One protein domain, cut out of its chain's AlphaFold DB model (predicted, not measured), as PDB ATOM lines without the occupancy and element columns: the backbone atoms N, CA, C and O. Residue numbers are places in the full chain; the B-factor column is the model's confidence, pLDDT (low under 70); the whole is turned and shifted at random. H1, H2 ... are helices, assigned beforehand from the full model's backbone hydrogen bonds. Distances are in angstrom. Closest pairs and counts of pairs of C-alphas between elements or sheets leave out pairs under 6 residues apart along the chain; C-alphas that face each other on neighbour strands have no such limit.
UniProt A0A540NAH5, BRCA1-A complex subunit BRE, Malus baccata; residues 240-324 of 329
ATOM      1  N   ARG A 240     234.945 205.517 214.300       95.00
ATOM      2  CA  ARG A 240     235.941 206.604 214.267       95.00
ATOM      3  C   ARG A 240     235.465 207.850 215.007       95.00
ATOM      4  O   ARG A 240     236.268 208.562 215.600       95.00
ATOM      5  N   PHE A 241     234.163 208.120 214.985       95.19
ATOM      6  CA  PHE A 241     233.591 209.230 215.734       95.19
ATOM      7  C   PHE A 241     233.671 209.004 217.251       95.19
ATOM      8  O   PHE A 241     234.091 209.901 217.975       95.19
ATOM      9  N   ILE A 242     233.365 207.794 217.737       95.31
ATOM     10  CA  ILE A 242     233.551 207.422 219.152       95.31
ATOM     11  C   ILE A 242     235.030 207.522 219.555       95.31
ATOM     12  O   ILE A 242     235.338 208.018 220.638       95.31
ATOM     13  N   GLU A 243     235.954 207.102 218.687       94.25
ATOM     14  CA  GLU A 243     237.400 207.252 218.908       94.25
ATOM     15  C   GLU A 243     237.818 208.730 218.998       94.25
ATOM     16  O   GLU A 243     238.605 209.093 219.871       94.25
ATOM     17  N   ALA A 244     237.254 209.598 218.153       95.69
ATOM     18  CA  ALA A 244     237.489 211.039 218.211       95.69
ATOM     19  C   ALA A 244     236.938 211.667 219.504       95.69
ATOM     20  O   ALA A 244     237.618 212.482 220.127       95.69
ATOM     21  N   LEU A 245     235.750 211.250 219.956       94.75
ATOM     22  CA  LEU A 245     235.189 211.660 221.250       94.75
ATOM     23  C   LEU A 245     236.084 211.223 222.414       94.75
ATOM     24  O   LEU A 245     236.234 211.965 223.384       94.75
ATOM     25  N   ALA A 246     236.736 210.063 222.311       93.00
ATOM     26  CA  ALA A 246     237.626 209.578 223.359       93.00
ATOM     27  C   ALA A 246     238.880 210.446 223.560       93.00
ATOM     28  O   ALA A 246     239.469 210.421 224.642       93.00
ATOM     29  N   LEU A 247     239.270 211.249 222.563       91.50
ATOM     30  CA  LEU A 247     240.333 212.246 222.720       91.50
ATOM     31  C   LEU A 247     239.907 213.407 223.629       91.50
ATOM     32  O   LEU A 247     240.759 213.977 224.303       91.50
ATOM     33  N   GLN A 248     238.609 213.725 223.666       90.69
ATOM     34  CA  GLN A 248     238.054 214.814 224.476       90.69
ATOM     35  C   GLN A 248     237.593 214.336 225.858       90.69
ATOM     36  O   GLN A 248     237.857 214.985 226.866       90.69
ATOM     37  N   PHE A 249     236.931 213.176 225.923       90.44
ATOM     38  CA  PHE A 249     236.282 212.673 227.141       90.44
ATOM     39  C   PHE A 249     237.013 211.496 227.804       90.44
ATOM     40  O   PHE A 249     236.588 211.015 228.852       90.44
ATOM     41  N   GLY A 250     238.101 211.004 227.211       90.19
ATOM     42  CA  GLY A 250     238.761 209.777 227.648       90.19
ATOM     43  C   GLY A 250     238.020 208.512 227.202       90.19
ATOM     44  O   GLY A 250     237.174 208.529 226.312       90.19
ATOM     45  N   ARG A 251     238.363 207.362 227.790       90.12
ATOM     46  CA  ARG A 251     237.787 206.077 227.360       90.12
ATOM     47  C   ARG A 251     236.287 205.997 227.696       90.12
ATOM     48  O   ARG A 251     235.926 206.319 228.830       90.12
ATOM     49  N   PRO A 252     235.432 205.512 226.773       93.50
ATOM     50  CA  PRO A 252     234.035 205.235 227.085       93.50
ATOM     51  C   PRO A 252     233.915 204.230 228.236       93.50
ATOM     52  O   PRO A 252     234.680 203.267 228.312       93.50
ATOM     53  N   VAL A 253     232.926 204.438 229.102       93.38
ATOM     54  CA  VAL A 253     232.537 203.482 230.150       93.38
ATOM     55  C   VAL A 253     231.804 202.294 229.531       93.38
ATOM     56  O   VAL A 253     232.024 201.149 229.914       93.38
ATOM     57  N   GLU A 254     230.948 202.574 228.551       93.81
ATOM     58  CA  GLU A 254     230.182 201.588 227.795       93.81
ATOM     59  C   GLU A 254     230.108 202.049 226.338       93.81
ATOM     60  O   GLU A 254     229.910 203.235 226.071       93.81
ATOM     61  N   ALA A 255     230.257 201.130 225.390       92.81
ATOM     62  CA  ALA A 255     230.014 201.398 223.980       92.81
ATOM     63  C   ALA A 255     229.455 200.150 223.297       92.81
ATOM     64  O   ALA A 255     229.841 199.026 223.618       92.81
ATOM     65  N   ASP A 256     228.561 200.365 222.339       90.06
ATOM     66  CA  ASP A 256     228.076 199.325 221.439       90.06
ATOM     67  C   ASP A 256     229.236 198.818 220.566       90.06
ATOM     68  O   ASP A 256     229.749 199.537 219.704       90.06
ATOM     69  N   SER A 257     229.646 197.574 220.814       86.06
ATOM     70  CA  SER A 257     230.801 196.939 220.178       86.06
ATOM     71  C   SER A 257     230.536 196.437 218.760       86.06
ATOM     72  O   SER A 257     231.493 196.129 218.052       86.06
ATOM     73  N   VAL A 258     229.270 196.339 218.345       85.00
ATOM     74  CA  VAL A 258     228.893 195.751 217.054       85.00
ATOM     75  C   VAL A 258     228.528 196.839 216.060       85.00
ATOM     76  O   VAL A 258     229.073 196.881 214.960       85.00
ATOM     77  N   LEU A 259     227.611 197.736 216.433       86.56
ATOM     78  CA  LEU A 259     227.074 198.737 215.508       86.56
ATOM     79  C   LEU A 259     227.524 200.152 215.841       86.56
ATOM     80  O   LEU A 259     227.255 201.059 215.049       86.56
ATOM     81  N   CYS A 260     228.188 200.359 216.978       91.31
ATOM     82  CA  CYS A 260     228.649 201.669 217.429       91.31
ATOM     83  C   CYS A 260     227.521 202.717 217.473       91.31
ATOM     84  O   CYS A 260     227.753 203.892 217.204       91.31
ATOM     85  N   ARG A 261     226.276 202.311 217.765       89.75
ATOM     86  CA  ARG A 261     225.124 203.234 217.794       89.75
ATOM     87  C   ARG A 261     225.039 204.050 219.079       89.75
ATOM     88  O   ARG A 261     224.352 205.066 219.111       89.75
ATOM     89  N   LYS A 262     225.714 203.604 220.139       91.81
ATOM     90  CA  LYS A 262     225.675 204.240 221.454       91.81
ATOM     91  C   LYS A 262     227.034 204.145 222.137       91.81
ATOM     92  O   LYS A 262     227.670 203.094 222.103       91.81
ATOM     93  N   ALA A 263     227.434 205.228 222.793       94.62
ATOM     94  CA  ALA A 263     228.569 205.272 223.702       94.62
ATOM     95  C   ALA A 263     228.222 206.130 224.924       94.62
ATOM     96  O   ALA A 263     227.472 207.099 224.818       94.62
ATOM     97  N   THR A 264     228.774 205.759 226.074       93.75
ATOM     98  CA  THR A 264     228.592 206.429 227.359       93.75
ATOM     99  C   THR A 264     229.963 206.826 227.886       93.75
ATOM    100  O   THR A 264     230.840 205.977 228.047       93.75
ATOM    101  N   PHE A 265     230.140 208.107 228.190       92.50
ATOM    102  CA  PHE A 265     231.376 208.655 228.740       92.50
ATOM    103  C   PHE A 265     231.131 209.191 230.145       92.50
ATOM    104  O   PHE A 265     230.040 209.670 230.454       92.50
ATOM    105  N   LEU A 266     232.160 209.123 230.988       89.19
ATOM    106  CA  LEU A 266     232.174 209.817 232.267       89.19
ATOM    107  C   LEU A 266     233.027 211.072 232.114       89.19
ATOM    108  O   LEU A 266     234.224 210.974 231.866       89.19
ATOM    109  N   ALA A 267     232.407 212.236 232.278       84.94
ATOM    110  CA  ALA A 267     233.079 213.525 232.202       84.94
ATOM    111  C   ALA A 267     233.006 214.263 233.546       84.94
ATOM    112  O   ALA A 267     232.137 213.989 234.385       84.94
ATOM    113  N   ALA A 268     233.910 215.222 233.735       83.19
ATOM    114  CA  ALA A 268     233.910 216.130 234.873       83.19
ATOM    115  C   ALA A 268     234.246 217.555 234.421       83.19
ATOM    116  O   ALA A 268     235.077 217.753 233.539       83.19
ATOM    117  N   SER A 269     233.612 218.542 235.051       79.06
ATOM    118  CA  SER A 269     233.920 219.966 234.901       79.06
ATOM    119  C   SER A 269     234.393 220.507 236.253       79.06
ATOM    120  O   SER A 269     233.614 220.689 237.196       79.06
ATOM    121  N   GLY A 270     235.711 220.680 236.395       77.75
ATOM    122  CA  GLY A 270     236.351 220.967 237.682       77.75
ATOM    123  C   GLY A 270     236.147 219.828 238.688       77.75
ATOM    124  O   GLY A 270     236.489 218.684 238.415       77.75
ATOM    125  N   VAL A 271     235.580 220.135 239.859       72.44
ATOM    126  CA  VAL A 271     235.235 219.135 240.896       72.44
ATOM    127  C   VAL A 271     233.861 218.486 240.689       72.44
ATOM    128  O   VAL A 271     233.453 217.646 241.488       72.44
ATOM    129  N   PHE A 272     233.109 218.904 239.665       67.62
ATOM    130  CA  PHE A 272     231.767 218.398 239.402       67.62
ATOM    131  C   PHE A 272     231.815 217.258 238.385       67.62
ATOM    132  O   PHE A 272     232.110 217.481 237.212       67.62
ATOM    133  N   THR A 273     231.492 216.047 238.828       75.00
ATOM    134  CA  THR A 273     231.284 214.887 237.953       75.00
ATOM    135  C   THR A 273     229.813 214.822 237.547       75.00
ATOM    136  O   THR A 273     228.942 214.958 238.407       75.00
ATOM    137  N   PHE A 274     229.516 214.565 236.268       72.44
ATOM    138  CA  PHE A 274     228.146 214.492 235.722       72.44
ATOM    139  C   PHE A 274     227.397 213.198 236.105       72.44
ATOM    140  O   PHE A 274     226.777 212.538 235.278       72.44
ATOM    141  N   LEU A 275     227.458 212.837 237.386       74.44
ATOM    142  CA  LEU A 275     226.717 211.751 238.014       74.44
ATOM    143  C   LEU A 275     226.198 212.266 239.364       74.44
ATOM    144  O   LEU A 275     226.866 212.131 240.389       74.44
ATOM    145  N   HIS A 276     225.031 212.913 239.349       73.75
ATOM    146  CA  HIS A 276     224.413 213.505 240.537       73.75
ATOM    147  C   HIS A 276     223.122 212.770 240.907       73.75
ATOM    148  O   HIS A 276     222.321 212.436 240.032       73.75
ATOM    149  N   PHE A 277     222.913 212.535 242.201       80.62
ATOM    150  CA  PHE A 277     221.726 211.870 242.735       80.62
ATOM    151  C   PHE A 277     220.929 212.847 243.587       80.62
ATOM    152  O   PHE A 277     221.504 213.612 244.358       80.62
ATOM    153  N   ASN A 278     219.605 212.803 243.474       80.25
ATOM    154  CA  ASN A 278     218.741 213.562 244.365       80.25
ATOM    155  C   ASN A 278     218.753 212.967 245.792       80.25
ATOM    156  O   ASN A 278     219.314 211.899 246.048       80.25
ATOM    157  N   HIS A 279     218.069 213.629 246.727       79.38
ATOM    158  CA  HIS A 279     217.944 213.192 248.125       79.38
ATOM    159  C   HIS A 279     217.293 211.802 248.308       79.38
ATOM    160  O   HIS A 279     217.366 211.238 249.396       79.38
ATOM    161  N   GLN A 280     216.669 211.243 247.267       83.75
ATOM    162  CA  GLN A 280     216.063 209.907 247.255       83.75
ATOM    163  C   GLN A 280     216.988 208.842 246.636       83.75
ATOM    164  O   GLN A 280     216.580 207.694 246.480       83.75
ATOM    165  N   GLY A 281     218.219 209.204 246.257       82.94
ATOM    166  CA  GLY A 281     219.172 208.293 245.619       82.94
ATOM    167  C   GLY A 281     218.875 208.009 244.142       82.94
ATOM    168  O   GLY A 281     219.387 207.033 243.598       82.94
ATOM    169  N   VAL A 282     218.064 208.839 243.475       85.50
ATOM    170  CA  VAL A 282     217.739 208.705 242.044       85.50
ATOM    171  C   VAL A 282     218.652 209.617 241.217       85.50
ATOM    172  O   VAL A 282     218.796 210.792 241.569       85.50
ATOM    173  N   PRO A 283     219.265 209.127 240.122       84.62
ATOM    174  CA  PRO A 283     220.122 209.950 239.277       84.62
ATOM    175  C   PRO A 283     219.311 211.046 238.579       84.62
ATOM    176  O   PRO A 283     218.310 210.762 237.916       84.62
ATOM    177  N   ILE A 284     219.768 212.292 238.704       85.75
ATOM    178  CA  ILE A 284     219.200 213.438 237.989       85.75
ATOM    179  C   ILE A 284     219.687 213.385 236.539       85.75
ATOM    180  O   ILE A 284     220.874 213.176 236.283       85.75
ATOM    181  N   LYS A 285     218.770 213.555 235.583       85.81
ATOM    182  CA  LYS A 285     219.064 213.549 234.145       85.81
ATOM    183  C   LYS A 285     218.601 214.859 233.530       85.81
ATOM    184  O   LYS A 285     217.496 215.306 233.824       85.81
ATOM    185  N   SER A 286     219.423 215.444 232.666       84.75
ATOM    186  CA  SER A 286     218.976 216.517 231.782       84.75
ATOM    187  C   SER A 286     218.000 215.976 230.733       84.75
ATOM    188  O   SER A 286     217.881 214.763 230.517       84.75
ATOM    189  N   LEU A 287     217.300 216.891 230.064       85.25
ATOM    190  CA  LEU A 287     216.560 216.554 228.854       85.25
ATOM    191  C   LEU A 287     217.529 216.080 227.756       85.25
ATOM    192  O   LEU A 287     218.667 216.555 227.701       85.25
ATOM    193  N   PRO A 288     217.102 215.167 226.863       88.19
ATOM    194  CA  PRO A 288     217.900 214.791 225.703       88.19
ATOM    195  C   PRO A 288     218.231 216.016 224.841       88.19
ATOM    196  O   PRO A 288     217.336 216.655 224.284       88.19
ATOM    197  N   LEU A 289     219.521 216.320 224.710       87.81
ATOM    198  CA  LEU A 289     220.016 217.393 223.850       87.81
ATOM    199  C   LEU A 289     219.960 216.910 222.396       87.81
ATOM    200  O   LEU A 289     220.775 216.096 221.967       87.81
ATOM    201  N   THR A 290     218.942 217.359 221.666       86.25
ATOM    202  CA  THR A 290     218.693 216.967 220.266       86.25
ATOM    203  C   THR A 290     219.002 218.087 219.280       86.25
ATOM    204  O   THR A 290     219.364 217.809 218.139       86.25
ATOM    205  N   GLU A 291     218.938 219.339 219.731       86.56
ATOM    206  CA  GLU A 291     219.336 220.510 218.959       86.56
ATOM    207  C   GLU A 291     220.662 221.042 219.496       86.56
ATOM    208  O   GLU A 291     220.723 221.643 220.562       86.56
ATOM    209  N   PHE A 292     221.738 220.780 218.761       86.88
ATOM    210  CA  PHE A 292     223.075 221.285 219.060       86.88
ATOM    211  C   PHE A 292     223.781 221.667 217.753       86.88
ATOM    212  O   PHE A 292     223.406 221.173 216.685       86.88
ATOM    213  N   PRO A 293     224.797 222.546 217.783       88.50
ATOM    214  CA  PRO A 293     225.503 222.948 216.572       88.50
ATOM    215  C   PRO A 293     226.264 221.768 215.953       88.50
ATOM    216  O   PRO A 293     227.235 221.275 216.526       88.50
ATOM    217  N   TRP A 294     225.858 221.329 214.762       90.44
ATOM    218  CA  TRP A 294     226.554 220.270 214.031       90.44
ATOM    219  C   TRP A 294     226.513 220.485 212.515       90.44
ATOM    220  O   TRP A 294     225.643 221.174 211.984       90.44
ATOM    221  N   SER A 295     227.471 219.883 211.805       91.56
ATOM    222  CA  SER A 295     227.485 219.829 210.342       91.56
ATOM    223  C   SER A 295     227.990 218.472 209.855       91.56
ATOM    224  O   SER A 295     229.046 218.025 210.306       91.56
ATOM    225  N   PRO A 296     227.319 217.838 208.875       87.75
ATOM    226  CA  PRO A 296     227.765 216.567 208.300       87.75
ATOM    227  C   PRO A 296     229.076 216.689 207.509       87.75
ATOM    228  O   PRO A 296     229.648 215.680 207.117       87.75
ATOM    229  N   ARG A 297     229.540 217.916 207.235       91.81
ATOM    230  CA  ARG A 297     230.785 218.182 206.497       91.81
ATOM    231  C   ARG A 297     232.004 218.335 207.405       91.81
ATOM    232  O   ARG A 297     233.090 218.596 206.901       91.81
ATOM    233  N   TRP A 298     231.823 218.290 208.724       93.94
ATOM    234  CA  TRP A 298     232.931 218.431 209.660       93.94
ATOM    235  C   TRP A 298     233.746 217.149 209.750       93.94
ATOM    236  O   TRP A 298     233.199 216.050 209.798       93.94
ATOM    237  N   GLU A 299     235.062 217.320 209.855       94.25
ATOM    238  CA  GLU A 299     235.960 216.236 210.231       94.25
ATOM    239  C   GLU A 299     235.635 215.749 211.646       94.25
ATOM    240  O   GLU A 299     235.325 216.546 212.538       94.25
ATOM    241  N   LEU A 300     235.735 214.437 211.868       94.31
ATOM    242  CA  LEU A 300     235.318 213.804 213.126       94.31
ATOM    243  C   LEU A 300     235.996 214.401 214.376       94.31
ATOM    244  O   LEU A 300     235.284 214.645 215.352       94.31
ATOM    245  N   PRO A 301     237.311 214.713 214.379       93.88
ATOM    246  CA  PRO A 301     237.948 215.367 215.525       93.88
ATOM    247  C   PRO A 301     237.384 216.762 215.807       93.88
ATOM    248  O   PRO A 301     237.184 217.115 216.967       93.88
ATOM    249  N   HIS A 302     237.077 217.532 214.758       94.88
ATOM    250  CA  HIS A 302     236.490 218.860 214.921       94.88
ATOM    251  C   HIS A 302     235.054 218.774 215.444       94.88
ATOM    252  O   HIS A 302     234.653 219.549 216.303       94.88
ATOM    253  N   MET A 303     234.278 217.793 214.977       94.88
ATOM    254  CA  MET A 303     232.942 217.542 215.513       94.88
ATOM    255  C   MET A 303     232.988 217.181 217.006       94.88
ATOM    256  O   MET A 303     232.191 217.703 217.780       94.88
ATOM    257  N   ALA A 304     233.941 216.339 217.420       93.75
ATOM    258  CA  ALA A 304     234.132 215.980 218.824       93.75
ATOM    259  C   ALA A 304     234.521 217.189 219.696       93.75
ATOM    260  O   ALA A 304     233.994 217.339 220.795       93.75
ATOM    261  N   GLU A 305     235.400 218.062 219.197       93.94
ATOM    262  CA  GLU A 305     235.769 219.325 219.854       93.94
ATOM    263  C   GLU A 305     234.545 220.226 220.064       93.94
ATOM    264  O   GLU A 305     234.260 220.621 221.190       93.94
ATOM    265  N   ARG A 306     233.743 220.453 219.016       94.50
ATOM    266  CA  ARG A 306     232.526 221.279 219.101       94.50
ATOM    267  C   ARG A 306     231.491 220.734 220.081       94.50
ATOM    268  O   ARG A 306     230.816 221.511 220.749       94.50
ATOM    269  N   ILE A 307     231.365 219.411 220.174       92.38
ATOM    270  CA  ILE A 307     230.499 218.765 221.167       92.38
ATOM    271  C   ILE A 307     231.047 218.977 222.580       92.38
ATOM    272  O   ILE A 307     230.266 219.223 223.492       92.38
ATOM    273  N   CYS A 308     232.364 218.899 222.771       90.75
ATOM    274  CA  CYS A 308     232.997 219.174 224.060       90.75
ATOM    275  C   CYS A 308     232.758 220.619 224.514       90.75
ATOM    276  O   CYS A 308     232.345 220.832 225.655       90.75
ATOM    277  N   ASP A 309     232.926 221.589 223.611       90.88
ATOM    278  CA  ASP A 309     232.636 223.001 223.880       90.88
ATOM    279  C   ASP A 309     231.170 223.186 224.294       90.88
ATOM    280  O   ASP A 309     230.882 223.713 225.366       90.88
ATOM    281  N   TYR A 310     230.239 222.655 223.492       91.19
ATOM    282  CA  TYR A 310     228.804 222.745 223.764       91.19
ATOM    283  C   TYR A 310     228.422 222.113 225.110       91.19
ATOM    284  O   TYR A 310     227.702 222.709 225.906       91.19
ATOM    285  N   LEU A 311     228.941 220.917 225.406       89.19
ATOM    286  CA  LEU A 311     228.686 220.244 226.681       89.19
ATOM    287  C   LEU A 311     229.320 220.973 227.870       89.19
ATOM    288  O   LEU A 311     228.815 220.847 228.982       89.19
ATOM    289  N   THR A 312     230.404 221.725 227.663       87.62
ATOM    290  CA  THR A 312     231.030 222.546 228.710       87.62
ATOM    291  C   THR A 312     230.150 223.731 229.096       87.62
ATOM    292  O   THR A 312     230.075 224.069 230.280       87.62
ATOM    293  N   ASP A 313     229.440 224.314 228.134       86.62
ATOM    294  CA  ASP A 313     228.461 225.369 228.396       86.62
ATOM    295  C   ASP A 313     227.207 224.791 229.080       86.62
ATOM    296  O   ASP A 313     226.840 225.219 230.179       86.62
ATOM    297  N   GLU A 314     226.627 223.725 228.516       88.06
ATOM    298  CA  GLU A 314     225.448 223.029 229.069       88.06
ATOM    299  C   GLU A 314     225.693 222.464 230.475       88.06
ATOM    300  O   GLU A 314     224.798 222.396 231.322       88.06
ATOM    301  N   ALA A 315     226.934 222.082 230.769       85.50
ATOM    302  CA  ALA A 315     227.363 221.623 232.079       85.50
ATOM    303  C   ALA A 315     227.086 222.637 233.197       85.50
ATOM    304  O   ALA A 315     226.749 222.245 234.321       85.50
ATOM    305  N   VAL A 316     227.247 223.932 232.915       85.81
ATOM    306  CA  VAL A 316     227.013 225.002 233.891       85.81
ATOM    307  C   VAL A 316     225.531 225.070 234.242       85.81
ATOM    308  O   VAL A 316     225.182 225.190 235.420       85.81
ATOM    309  N   ASP A 317     224.664 224.940 233.245       85.75
ATOM    310  CA  ASP A 317     223.219 224.987 233.428       85.75
ATOM    311  C   ASP A 317     222.686 223.708 234.074       85.75
ATOM    312  O   ASP A 317     221.900 223.778 235.023       85.75
ATOM    313  N   PHE A 318     223.217 222.541 233.703       86.25
ATOM    314  CA  PHE A 318     222.897 221.292 234.389       86.25
ATOM    315  C   PHE A 318     223.333 221.304 235.859       86.25
ATOM    316  O   PHE A 318     222.612 220.815 236.733       86.25
ATOM    317  N   LYS A 319     224.487 221.907 236.174       84.50
ATOM    318  CA  LYS A 319     224.931 222.082 237.561       84.50
ATOM    319  C   LYS A 319     223.980 222.985 238.345       84.50
ATOM    320  O   LYS A 319     223.723 222.691 239.511       84.50
ATOM    321  N   LYS A 320     223.455 224.065 237.752       84.81
ATOM    322  CA  LYS A 320     222.420 224.893 238.401       84.81
ATOM    323  C   LYS A 320     221.170 224.058 238.668       84.81
ATOM    324  O   LYS A 320     220.748 223.995 239.814       84.81
ATOM    325  N   HIS A 321     220.685 223.333 237.660       84.31
ATOM    326  CA  HIS A 321     219.514 222.463 237.773       84.31
ATOM    327  C   HIS A 321     219.651 221.407 238.883       84.31
ATOM    328  O   HIS A 321     218.725 221.196 239.656       84.31
ATOM    329  N   CYS A 322     220.825 220.785 239.029       82.94
ATOM    330  CA  CYS A 322     221.077 219.825 240.112       82.94
ATOM    331  C   CYS A 322     221.022 220.454 241.515       82.94
ATOM    332  O   CYS A 322     220.734 219.753 242.481       82.94
ATOM    333  N   ASN A 323     221.341 221.745 241.639       80.19
ATOM    334  CA  ASN A 323     221.361 222.462 242.915       80.19
ATOM    335  C   ASN A 323     220.038 223.187 243.221       80.19
ATOM    336  O   ASN A 323     219.901 223.747 244.311       80.19
ATOM    337  N   GLU A 324     219.076 223.205 242.293       77.94
ATOM    338  CA  GLU A 324     217.762 223.794 242.541       77.94
ATOM    339  C   GLU A 324     216.979 222.937 243.551       77.94
ATOM    340  O   GLU A 324     216.900 221.711 243.407       77.94
TER     341      GLU A 324
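AT A GLANCE: This is residues 240 to 324 of the 329 residues of the protein "BRCA1-A complex subunit BRE" of Malus baccata (UniProt A0A540NAH5). One long helix, H2, makes a rod along the longest axis, and a short helix, H1, packs on its first part at a steep tilt. Between the two helices winds a long link, residues 250 to 299, that loops out beyond H1, runs on to the far end of H2 and comes back along it to its start. The 85 printed residues hold two named helices, H1 then H2, and no named strand; the class is all helix, though under half of the residues, 34, are in named elements. The whole is only just compact, close to loose, with a radius of gyration of the C-alphas of 14.0 A, and elongated, spanning 41 by 27 by 23 A.

HOW THE PARTS SIT: Start at H2, residues 300 to 323, which has a kink of 33 degrees near residue 314. H1, residues 240 to 249, touches it, and H2 does so with residues 300 to 308 alone. Look at Leu 245 and Ala 304, whose C-alphas are the closest of the two helices, 5.1 A apart. The helices run the same way at a steep tilt of 47 degrees. Of the O i to N i+4 pairs, 4 of 6 in H1 and 18 of 20 in H2 are within hydrogen-bond range. In the link, residues 254 to 255 pair briefly with 263 to 264, and 268 to 269 with 272 to 273, both antiparallel.

IN THESE COORDINATES: Find C-alpha 300 at (235.318, 213.804, 213.126); from there H2 runs 34.0 A to C-alpha 323 at (221.361, 222.462, 242.915). H1 begins at C-alpha 240, (235.941, 206.604, 214.267), and is 14.2 A long.

THE WHOLE: The two C-alphas farthest apart, those of Gln 280 and Arg 297, are 44.1 A apart. The printed part has no cut, and the link from H1 to H2 is long, 50 residues. Mean pLDDT of the printed part is 87.6; look for low confidence, under 70, at residue 272.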